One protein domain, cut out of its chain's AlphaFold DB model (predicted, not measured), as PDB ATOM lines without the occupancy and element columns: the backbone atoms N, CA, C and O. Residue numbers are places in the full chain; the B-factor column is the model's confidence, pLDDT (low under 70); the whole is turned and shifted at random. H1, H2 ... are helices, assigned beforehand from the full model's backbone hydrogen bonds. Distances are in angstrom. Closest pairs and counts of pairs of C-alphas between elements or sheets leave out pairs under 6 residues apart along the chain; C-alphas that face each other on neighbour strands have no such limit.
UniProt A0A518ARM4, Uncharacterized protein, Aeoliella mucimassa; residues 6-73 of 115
ATOM      1  N   GLY A   6      -8.692  11.112 -22.271       92.50
ATOM      2  CA  GLY A   6      -8.251  12.043 -23.303       92.50
ATOM      3  C   GLY A   6      -6.885  12.685 -23.027       92.50
ATOM      4  O   GLY A   6      -6.126  12.915 -23.964       92.50
ATOM      5  N   ASN A   7      -6.512  12.917 -21.762       94.38
ATOM      6  CA  ASN A   7      -5.162  13.384 -21.423       94.38
ATOM      7  C   ASN A   7      -4.117  12.283 -21.617       94.38
ATOM      8  O   ASN A   7      -3.052  12.564 -22.157       94.38
ATOM      9  N   SER A   8      -4.434  11.039 -21.253       94.38
ATOM     10  CA  SER A   8      -3.543   9.898 -21.492       94.38
ATOM     11  C   SER A   8      -3.307   9.665 -22.989       94.38
ATOM     12  O   SER A   8      -2.174   9.450 -23.408       94.38
ATOM     13  N   LEU A   9      -4.345   9.815 -23.819       95.00
ATOM     14  CA  LEU A   9      -4.205   9.772 -25.276       95.00
ATOM     15  C   LEU A   9      -3.333  10.920 -25.809       95.00
ATOM     16  O   LEU A   9      -2.484  10.709 -26.668       95.00
ATOM     17  N   LEU A  10      -3.504  12.143 -25.296       94.88
ATOM     18  CA  LEU A  10      -2.655  13.278 -25.677       94.88
ATOM     19  C   LEU A  10      -1.186  13.065 -25.315       94.88
ATOM     20  O   LEU A  10      -0.310  13.475 -26.080       94.88
ATOM     21  N   GLU A  11      -0.921  12.487 -24.147       95.19
ATOM     22  CA  GLU A  11       0.428  12.148 -23.705       95.19
ATOM     23  C   GLU A  11       1.053  11.111 -24.632       95.19
ATOM     24  O   GLU A  11       2.160  11.344 -25.115       95.19
ATOM     25  N   GLU A  12       0.321  10.051 -24.977       95.88
ATOM     26  CA  GLU A  12       0.784   9.017 -25.905       95.88
ATOM     27  C   GLU A  12       1.082   9.592 -27.299       95.88
ATOM     28  O   GLU A  12       2.177   9.425 -27.843       95.88
ATOM     29  N   LEU A  13       0.160  10.384 -27.854       95.12
ATOM     30  CA  LEU A  13       0.370  11.069 -29.132       95.12
ATOM     31  C   LEU A  13       1.573  12.023 -29.084       95.12
ATOM     32  O   LEU A  13       2.291  12.177 -30.073       95.12
ATOM     33  N   SER A  14       1.804  12.679 -27.945       94.44
ATOM     34  CA  SER A  14       2.960  13.555 -27.751       94.44
ATOM     35  C   SER A  14       4.263  12.765 -27.645       94.44
ATOM     36  O   SER A  14       5.263  13.200 -28.211       94.44
ATOM     37  N   HIS A  15       4.257  11.625 -26.953       95.88
ATOM     38  CA  HIS A  15       5.408  10.734 -26.805       95.88
ATOM     39  C   HIS A  15       5.875  10.197 -28.164       95.88
ATOM     40  O   HIS A  15       7.071  10.150 -28.440       95.88
ATOM     41  N   ARG A  16       4.927   9.902 -29.059       94.19
ATOM     42  CA  ARG A  16       5.195   9.458 -30.436       94.19
ATOM     43  C   ARG A  16       5.516  10.585 -31.422       94.19
ATOM     44  O   ARG A  16       5.789  10.321 -32.587       94.19
ATOM     45  N   GLY A  17       5.448  11.849 -31.000       93.94
ATOM     46  CA  GLY A  17       5.637  12.992 -31.901       93.94
ATOM     47  C   GLY A  17       4.509  13.183 -32.927       93.94
ATOM     48  O   GLY A  17       4.692  13.897 -33.908       93.94
ATOM     49  N   LEU A  18       3.333  12.588 -32.698       91.94
ATOM     50  CA  LEU A  18       2.163  12.658 -33.585       91.94
ATOM     51  C   LEU A  18       1.204  13.806 -33.224       91.94
ATOM     52  O   LEU A  18       0.125  13.972 -33.797       91.94
ATOM     53  N   ARG A  19       1.573  14.623 -32.239       88.56
ATOM     54  CA  ARG A  19       0.769  15.760 -31.796       88.56
ATOM     55  C   ARG A  19       0.655  16.810 -32.904       88.56
ATOM     56  O   ARG A  19       1.653  17.240 -33.467       88.56
ATOM     57  N   GLY A  20      -0.565  17.269 -33.169       87.62
ATOM     58  CA  GLY A  20      -0.852  18.206 -34.257       87.62
ATOM     59  C   GLY A  20      -1.277  17.536 -35.566       87.62
ATOM     60  O   GLY A  20      -1.627  18.249 -36.498       87.62
ATOM     61  N   MET A  21      -1.230  16.202 -35.664       91.12
ATOM     62  CA  MET A  21      -1.399  15.508 -36.945       91.12
ATOM     63  C   MET A  21      -2.811  15.028 -37.268       91.12
ATOM     64  O   MET A  21      -3.082  14.792 -38.445       91.12
ATOM     65  N   TYR A  22      -3.663  14.842 -36.259       92.56
ATOM     66  CA  TYR A  22      -4.976  14.196 -36.418       92.56
ATOM     67  C   TYR A  22      -6.144  15.150 -36.174       92.56
ATOM     68  O   TYR A  22      -7.198  15.017 -36.783       92.56
ATOM     69  N   PHE A  23      -5.952  16.139 -35.302       93.25
ATOM     70  CA  PHE A  23      -6.994  17.084 -34.915       93.25
ATOM     71  C   PHE A  23      -6.483  18.516 -35.049       93.25
ATOM     72  O   PHE A  23      -5.277  18.769 -35.021       93.25
ATOM     73  N   ASP A  24      -7.395  19.471 -35.175       93.31
ATOM     74  CA  ASP A  24      -7.047  20.882 -35.091       93.31
ATOM     75  C   ASP A  24      -6.859  21.324 -33.624       93.31
ATOM     76  O   ASP A  24      -6.966  20.545 -32.669       93.31
ATOM     77  N   TYR A  25      -6.546  22.606 -33.421       92.56
ATOM     78  CA  TYR A  25      -6.344  23.150 -32.077       92.56
ATOM     79  C   TYR A  25      -7.576  22.974 -31.172       92.56
ATOM     80  O   TYR A  25      -7.426  22.661 -29.987       92.56
ATOM     81  N   ALA A  26      -8.782  23.157 -31.719       94.06
ATOM     82  CA  ALA A  26     -10.028  23.023 -30.974       94.06
ATOM     83  C   ALA A  26     -10.285  21.561 -30.578       94.06
ATOM     84  O   ALA A  26     -10.609  21.292 -29.421       94.06
ATOM     85  N   GLY A  27     -10.044  20.614 -31.488       94.31
ATOM     86  CA  GLY A  27     -10.132  19.181 -31.231       94.31
ATOM     87  C   GLY A  27      -9.185  18.736 -30.118       94.31
ATOM     88  O   GLY A  27      -9.600  18.039 -29.194       94.31
ATOM     89  N   TYR A  28      -7.942  19.226 -30.112       93.94
ATOM     90  CA  TYR A  28      -7.003  18.934 -29.025       93.94
ATOM     91  C   TYR A  28      -7.389  19.558 -27.679       93.94
ATOM     92  O   TYR A  28      -7.065  18.987 -26.635       93.94
ATOM     93  N   GLN A  29      -8.051  20.720 -27.664       93.69
ATOM     94  CA  GLN A  29      -8.611  21.259 -26.422       93.69
ATOM     95  C   GLN A  29      -9.782  20.413 -25.921       93.69
ATOM     96  O   GLN A  29      -9.825  20.096 -24.733       93.69
ATOM     97  N   ALA A  30     -10.690  20.013 -26.814       94.50
ATOM     98  CA  ALA A  30     -11.840  19.184 -26.472       94.50
ATOM     99  C   ALA A  30     -11.402  17.832 -25.886       94.50
ATOM    100  O   ALA A  30     -11.909  17.437 -24.833       94.50
ATOM    101  N   LEU A  31     -10.390  17.188 -26.485       93.81
ATOM    102  CA  LEU A  31      -9.863  15.894 -26.039       93.81
ATOM    103  C   LEU A  31      -9.466  15.895 -24.554       93.81
ATOM    104  O   LEU A  31      -9.741  14.936 -23.845       93.81
ATOM    105  N   ARG A  32      -8.901  16.998 -24.036       92.81
ATOM    106  CA  ARG A  32      -8.464  17.110 -22.625       92.81
ATOM    107  C   ARG A  32      -9.586  16.942 -21.608       92.81
ATOM    108  O   ARG A  32      -9.325  16.596 -20.459       92.81
ATOM    109  N   SER A  33     -10.813  17.260 -22.009       92.56
ATOM    110  CA  SER A  33     -11.984  17.197 -21.135       92.56
ATOM    111  C   SER A  33     -12.621  15.808 -21.086       92.56
ATOM    112  O   SER A  33     -13.413  15.537 -20.184       92.56
ATOM    113  N   LEU A  34     -12.260  14.916 -22.015       94.56
ATOM    114  CA  LEU A  34     -12.880  13.602 -22.152       94.56
ATOM    115  C   LEU A  34     -12.344  12.645 -21.088       94.56
ATOM    116  O   LEU A  34     -11.131  12.480 -20.914       94.56
ATOM    117  N   ALA A  35     -13.265  12.027 -20.358       93.44
ATOM    118  CA  ALA A  35     -12.956  11.148 -19.239       93.44
ATOM    119  C   ALA A  35     -13.292   9.681 -19.523       93.44
ATOM    120  O   ALA A  35     -12.640   8.814 -18.950       93.44
ATOM    121  N   THR A  36     -14.284   9.404 -20.375       94.12
ATOM    122  CA  THR A  36     -14.780   8.038 -20.614       94.12
ATOM    123  C   THR A  36     -14.517   7.564 -22.037       94.12
ATOM    124  O   THR A  36     -14.329   8.371 -22.952       94.12
ATOM    125  N   VAL A  37     -14.534   6.243 -22.223       95.50
ATOM    126  CA  VAL A  37     -14.366   5.599 -23.532       95.50
ATOM    127  C   VAL A  37     -15.464   6.040 -24.499       95.50
ATOM    128  O   VAL A  37     -15.167   6.376 -25.640       95.50
ATOM    129  N   GLU A  38     -16.716   6.141 -24.047       95.94
ATOM    130  CA  GLU A  38     -17.847   6.558 -24.887       95.94
ATOM    131  C   GLU A  38     -17.692   7.995 -25.388       95.94
ATOM    132  O   GLU A  38     -17.991   8.292 -26.542       95.94
ATOM    133  N   GLN A  39     -17.191   8.894 -24.534       95.81
ATOM    134  CA  GLN A  39     -16.918  10.279 -24.917       95.81
ATOM    135  C   GLN A  39     -15.812  10.362 -25.971       95.81
ATOM    136  O   GLN A  39     -15.917  11.148 -26.913       95.81
ATOM    137  N   VAL A  40     -14.761   9.551 -25.819       95.88
ATOM    138  CA  VAL A  40     -13.681   9.461 -26.805       95.88
ATOM    139  C   VAL A  40     -14.195   8.858 -28.109       95.88
ATOM    140  O   VAL A  40     -13.916   9.426 -29.160       95.88
ATOM    141  N   GLN A  41     -15.008   7.799 -28.068       97.19
ATOM    142  CA  GLN A  41     -15.616   7.218 -29.268       97.19
ATOM    143  C   GLN A  41     -16.448   8.255 -30.025       97.19
ATOM    144  O   GLN A  41     -16.217   8.492 -31.205       97.19
ATOM    145  N   GLN A  42     -17.356   8.948 -29.334       97.12
ATOM    146  CA  GLN A  42     -18.189   9.974 -29.959       97.12
ATOM    147  C   GLN A  42     -17.347  11.112 -30.557       97.12
ATOM    148  O   GLN A  42     -17.678  11.651 -31.620       97.12
ATOM    149  N   PHE A  43     -16.255  11.489 -29.887       96.69
ATOM    150  CA  PHE A  43     -15.310  12.467 -30.413       96.69
ATOM    151  C   PHE A  43     -14.635  11.965 -31.698       96.69
ATOM    152  O   PHE A  43     -14.590  12.712 -32.676       96.69
ATOM    153  N   LEU A  44     -14.149  10.722 -31.725       96.12
ATOM    154  CA  LEU A  44     -13.526  10.119 -32.907       96.12
ATOM    155  C   LEU A  44     -14.508  10.053 -34.082       96.12
ATOM    156  O   LEU A  44     -14.176  10.521 -35.171       96.12
ATOM    157  N   ASP A  45     -15.739   9.601 -33.841       95.50
ATOM    158  CA  ASP A  45     -16.796   9.531 -34.854       95.50
ATOM    159  C   ASP A  45     -17.080  10.912 -35.467       95.50
ATOM    160  O   ASP A  45     -17.142  11.068 -36.689       95.50
ATOM    161  N   THR A  46     -17.190  11.943 -34.620       95.31
ATOM    162  CA  THR A  46     -17.464  13.327 -35.049       95.31
ATOM    163  C   THR A  46     -16.323  13.914 -35.885       95.31
ATOM    164  O   THR A  46     -16.563  14.739 -36.764       95.31
ATOM    165  N   ASN A  47     -15.084  13.483 -35.636       93.62
ATOM    166  CA  ASN A  47     -13.894  13.943 -36.354       93.62
ATOM    167  C   ASN A  47     -13.536  13.058 -37.563       93.62
ATOM    168  O   ASN A  47     -12.461  13.221 -38.133       93.62
ATOM    169  N   GLY A  48     -14.421  12.143 -37.977       92.06
ATOM    170  CA  GLY A  48     -14.219  11.311 -39.168       92.06
ATOM    171  C   GLY A  48     -13.371  10.056 -38.942       92.06
ATOM    172  O   GLY A  48     -12.970   9.419 -39.910       92.06
ATOM    173  N   TYR A  49     -13.135   9.672 -37.687       93.69
ATOM    174  CA  TYR A  49     -12.389   8.474 -37.288       93.69
ATOM    175  C   TYR A  49     -13.314   7.368 -36.758       93.69
ATOM    176  O   TYR A  49     -12.965   6.656 -35.824       93.69
ATOM    177  N   ALA A  50     -14.499   7.204 -37.357       92.88
ATOM    178  CA  ALA A  50     -15.500   6.224 -36.915       92.88
ATOM    179  C   ALA A  50     -15.047   4.752 -37.031       92.88
ATOM    180  O   ALA A  50     -15.665   3.861 -36.455       92.88
ATOM    181  N   SER A  51     -13.983   4.480 -37.794       92.19
ATOM    182  CA  SER A  51     -13.350   3.159 -37.876       92.19
ATOM    183  C   SER A  51     -12.427   2.852 -36.693       92.19
ATOM    184  O   SER A  51     -12.075   1.691 -36.493       92.19
ATOM    185  N   VAL A  52     -12.034   3.859 -35.908       95.56
ATOM    186  CA  VAL A  52     -11.141   3.697 -34.757       95.56
ATOM    187  C   VAL A  52     -11.968   3.358 -33.521       95.56
ATOM    188  O   VAL A  52     -12.855   4.115 -33.121       95.56
ATOM    189  N   LEU A  53     -11.661   2.220 -32.894       95.56
ATOM    190  CA  LEU A  53     -12.319   1.786 -31.666       95.56
ATOM    191  C   LEU A  53     -11.676   2.465 -30.449       95.56
ATOM    192  O   LEU A  53     -10.492   2.277 -30.168       95.56
ATOM    193  N   ALA A  54     -12.466   3.221 -29.693       95.06
ATOM    194  CA  ALA A  54     -12.051   3.753 -28.407       95.06
ATOM    195  C   ALA A  54     -11.952   2.620 -27.376       95.06
ATOM    196  O   ALA A  54     -12.867   1.810 -27.222       95.06
ATOM    197  N   THR A  55     -10.849   2.590 -26.632       94.81
ATOM    198  CA  THR A  55     -10.625   1.644 -25.531       94.81
ATOM    199  C   THR A  55     -10.047   2.375 -24.318       94.81
ATOM    200  O   THR A  55      -9.739   3.564 -24.391       94.81
ATOM    201  N   GLU A  56      -9.904   1.691 -23.183       94.31
ATOM    202  CA  GLU A  56      -9.216   2.266 -22.017       94.31
ATOM    203  C   GLU A  56      -7.705   2.442 -22.249       94.31
ATOM    204  O   GLU A  56      -7.063   3.203 -21.525       94.31
ATOM    205  N   ASP A  57      -7.139   1.763 -23.253       94.75
ATOM    206  CA  ASP A  57      -5.723   1.840 -23.588       94.75
ATOM    207  C   ASP A  57      -5.469   2.915 -24.669       94.75
ATOM    208  O   ASP A  57      -5.881   2.750 -25.825       94.75
ATOM    209  N   PRO A  58      -4.777   4.024 -24.336       93.38
ATOM    210  CA  PRO A  58      -4.470   5.079 -25.298       93.38
ATOM    211  C   PRO A  58      -3.545   4.619 -26.435       93.38
ATOM    212  O   PRO A  58      -3.586   5.225 -27.506       93.38
ATOM    213  N   VAL A  59      -2.744   3.564 -26.234       95.44
ATOM    214  CA  VAL A  59      -1.844   3.001 -27.256       95.44
ATOM    215  C   VAL A  59      -2.658   2.463 -28.429       95.44
ATOM    216  O   VAL A  59      -2.411   2.851 -29.566       95.44
ATOM    217  N   TRP A  60      -3.688   1.659 -28.148       95.88
ATOM    218  CA  TRP A  60      -4.576   1.098 -29.173       95.88
ATOM    219  C   TRP A  60      -5.305   2.174 -29.976       95.88
ATOM    220  O   TRP A  60      -5.465   2.051 -31.188       95.88
ATOM    221  N   ILE A  61      -5.732   3.250 -29.310       95.44
ATOM    222  CA  ILE A  61      -6.390   4.370 -29.991       95.44
ATOM    223  C   ILE A  61      -5.392   5.103 -30.897       95.44
ATOM    224  O   ILE A  61      -5.733   5.464 -32.023       95.44
ATOM    225  N   ALA A  62      -4.164   5.335 -30.421       95.69
ATOM    226  CA  ALA A  62      -3.118   5.983 -31.206       95.69
ATOM    227  C   ALA A  62      -2.725   5.153 -32.440       95.69
ATOM    228  O   ALA A  62      -2.588   5.729 -33.519       95.69
ATOM    229  N   ASP A  63      -2.612   3.829 -32.295       95.44
ATOM    230  CA  ASP A  63      -2.343   2.902 -33.401       95.44
ATOM    231  C   ASP A  63      -3.466   2.957 -34.450       95.44
ATOM    232  O   ASP A  63      -3.202   3.144 -35.637       95.44
ATOM    233  N   GLY A  64      -4.731   2.899 -34.018       95.19
ATOM    234  CA  GLY A  64      -5.872   2.979 -34.935       95.19
ATOM    235  C   GLY A  64      -5.975   4.321 -35.672       95.19
ATOM    236  O   GLY A  64      -6.380   4.359 -36.832       95.19
ATOM    237  N   LEU A  65      -5.578   5.432 -35.039       94.62
ATOM    238  CA  LEU A  65      -5.508   6.744 -35.699       94.62
ATOM    239  C   LEU A  65      -4.439   6.799 -36.799       94.62
ATOM    240  O   LEU A  65      -4.635   7.477 -37.810       94.62
ATOM    241  N   GLU A  66      -3.313   6.122 -36.593       93.75
ATOM    242  CA  GLU A  66      -2.227   6.039 -37.567       93.75
ATOM    243  C   GLU A  66      -2.656   5.204 -38.780       93.75
ATOM    244  O   GLU A  66      -2.591   5.700 -39.907       93.75
ATOM    245  N   GLU A  67      -3.236   4.023 -38.547       91.62
ATOM    246  CA  GLU A  67      -3.801   3.158 -39.594       91.62
ATOM    247  C   GLU A  67      -4.894   3.882 -40.402       91.62
ATOM    248  O   GLU A  67      -4.830   3.967 -41.629       91.62
ATOM    249  N   ALA A  68      -5.846   4.532 -39.723       90.44
ATOM    250  CA  ALA A  68      -6.922   5.275 -40.383       90.44
ATOM    251  C   ALA A  68      -6.419   6.462 -41.226       90.44
ATOM    252  O   ALA A  68      -7.106   6.906 -42.150       90.44
ATOM    253  N   LYS A  69      -5.243   7.015 -40.906       85.31
ATOM    254  CA  LYS A  69      -4.615   8.085 -41.690       85.31
ATOM    255  C   LYS A  69      -3.894   7.541 -42.919       85.31
ATOM    256  O   LYS A  69      -3.935   8.198 -43.962       85.31
ATOM    257  N   GLU A  70      -3.247   6.383 -42.815       80.94
ATOM    258  CA  GLU A  70      -2.626   5.711 -43.961       80.94
ATOM    259  C   GLU A  70      -3.668   5.348 -45.025       80.94
ATOM    260  O   GLU A  70      -3.451   5.627 -46.204       80.94
ATOM    261  N   ASP A  71      -4.844   4.874 -44.611       73.25
ATOM    262  CA  ASP A  71      -5.960   4.575 -45.519       73.25
ATOM    263  C   ASP A  71      -6.513   5.814 -46.248       73.25
ATOM    264  O   ASP A  71      -7.013   5.724 -47.372       73.25
ATOM    265  N   GLN A  72      -6.419   6.995 -45.630       67.19
ATOM    266  CA  GLN A  72      -6.844   8.262 -46.237       67.19
ATOM    267  C   GLN A  72      -5.796   8.866 -47.182       67.19
ATOM    268  O   GLN A  72      -6.105   9.804 -47.928       67.19
ATOM    269  N   ALA A  73      -4.559   8.365 -47.178       61.91
ATOM    270  CA  ALA A  73      -3.545   8.819 -48.111       61.91
ATOM    271  C   ALA A  73      -3.924   8.358 -49.526       61.91
ATOM    272  O   ALA A  73      -3.876   7.174 -49.852       61.91
TER     273      ALA A  73
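Overview. This is residues 6 to 73 of the 115 residues of an uncharacterized protein of Aeoliella mucimassa (UniProt A0A518ARM4). Four helices are set round the middle of a small compact domain, with few contacts between them: the first turns of H4 meet H1 partway along it, near Leu 9, at a steep angle, as a rough T with its corner at Leu 9 and Pro 58, while H2 and H3 run roughly antiparallel near each other, close to the start of H1. The long H4 runs away from that corner, and the longest axis ends near its last residues. The printed part has 68 residues with four named helices in the order H1, H2, H3, H4 and no named strand; the class is all helix. It is compact, with a radius of gyration of the C-alphas of 10.6 A and spans of 30 by 22 by 22 A.

Arrangement. H1, residues 6 to 15, touches H2, residues 25 to 31, at a steep tilt of 56 degrees, opposite ways; their closest C-alphas, those of Gly 6 and Leu 31, are 5.0 A apart. H3, residues 37 to 46, is close to H2 but not clearly touching, at a shallow tilt of 29 degrees, opposite ways; their closest C-alphas, those of Leu 31 and Val 40, are 7.5 A apart. H4, residues 58 to 72, touches H1 with residues 58 to 62 alone, the closest C-alphas being those of Leu 9 and Pro 58, 4.7 A apart. H2 and H4 are apart, and so are H3 and H4. Each O i to N i+4 pair is within hydrogen-bond range in H1, H2 and H3, and 10 of 11 are in H4.

Along the chain. H1 begins at C-alpha 6, (-8.251, 12.043, -23.303), and is 14.2 A long. H2 is 10.1 A long and H3 14.2 A. H4 is 21.3 A long and ends at C-alpha 72, (-6.844, 8.262, -46.237).

Size, cuts and confidence. The C-alphas farthest apart, those of Ala 35 and Ala 73, are 30.5 A apart. The printed part has no cut. The link from H3 to H4 is long, with 11 residues. Residues 72 to 73 have pLDDT under 70.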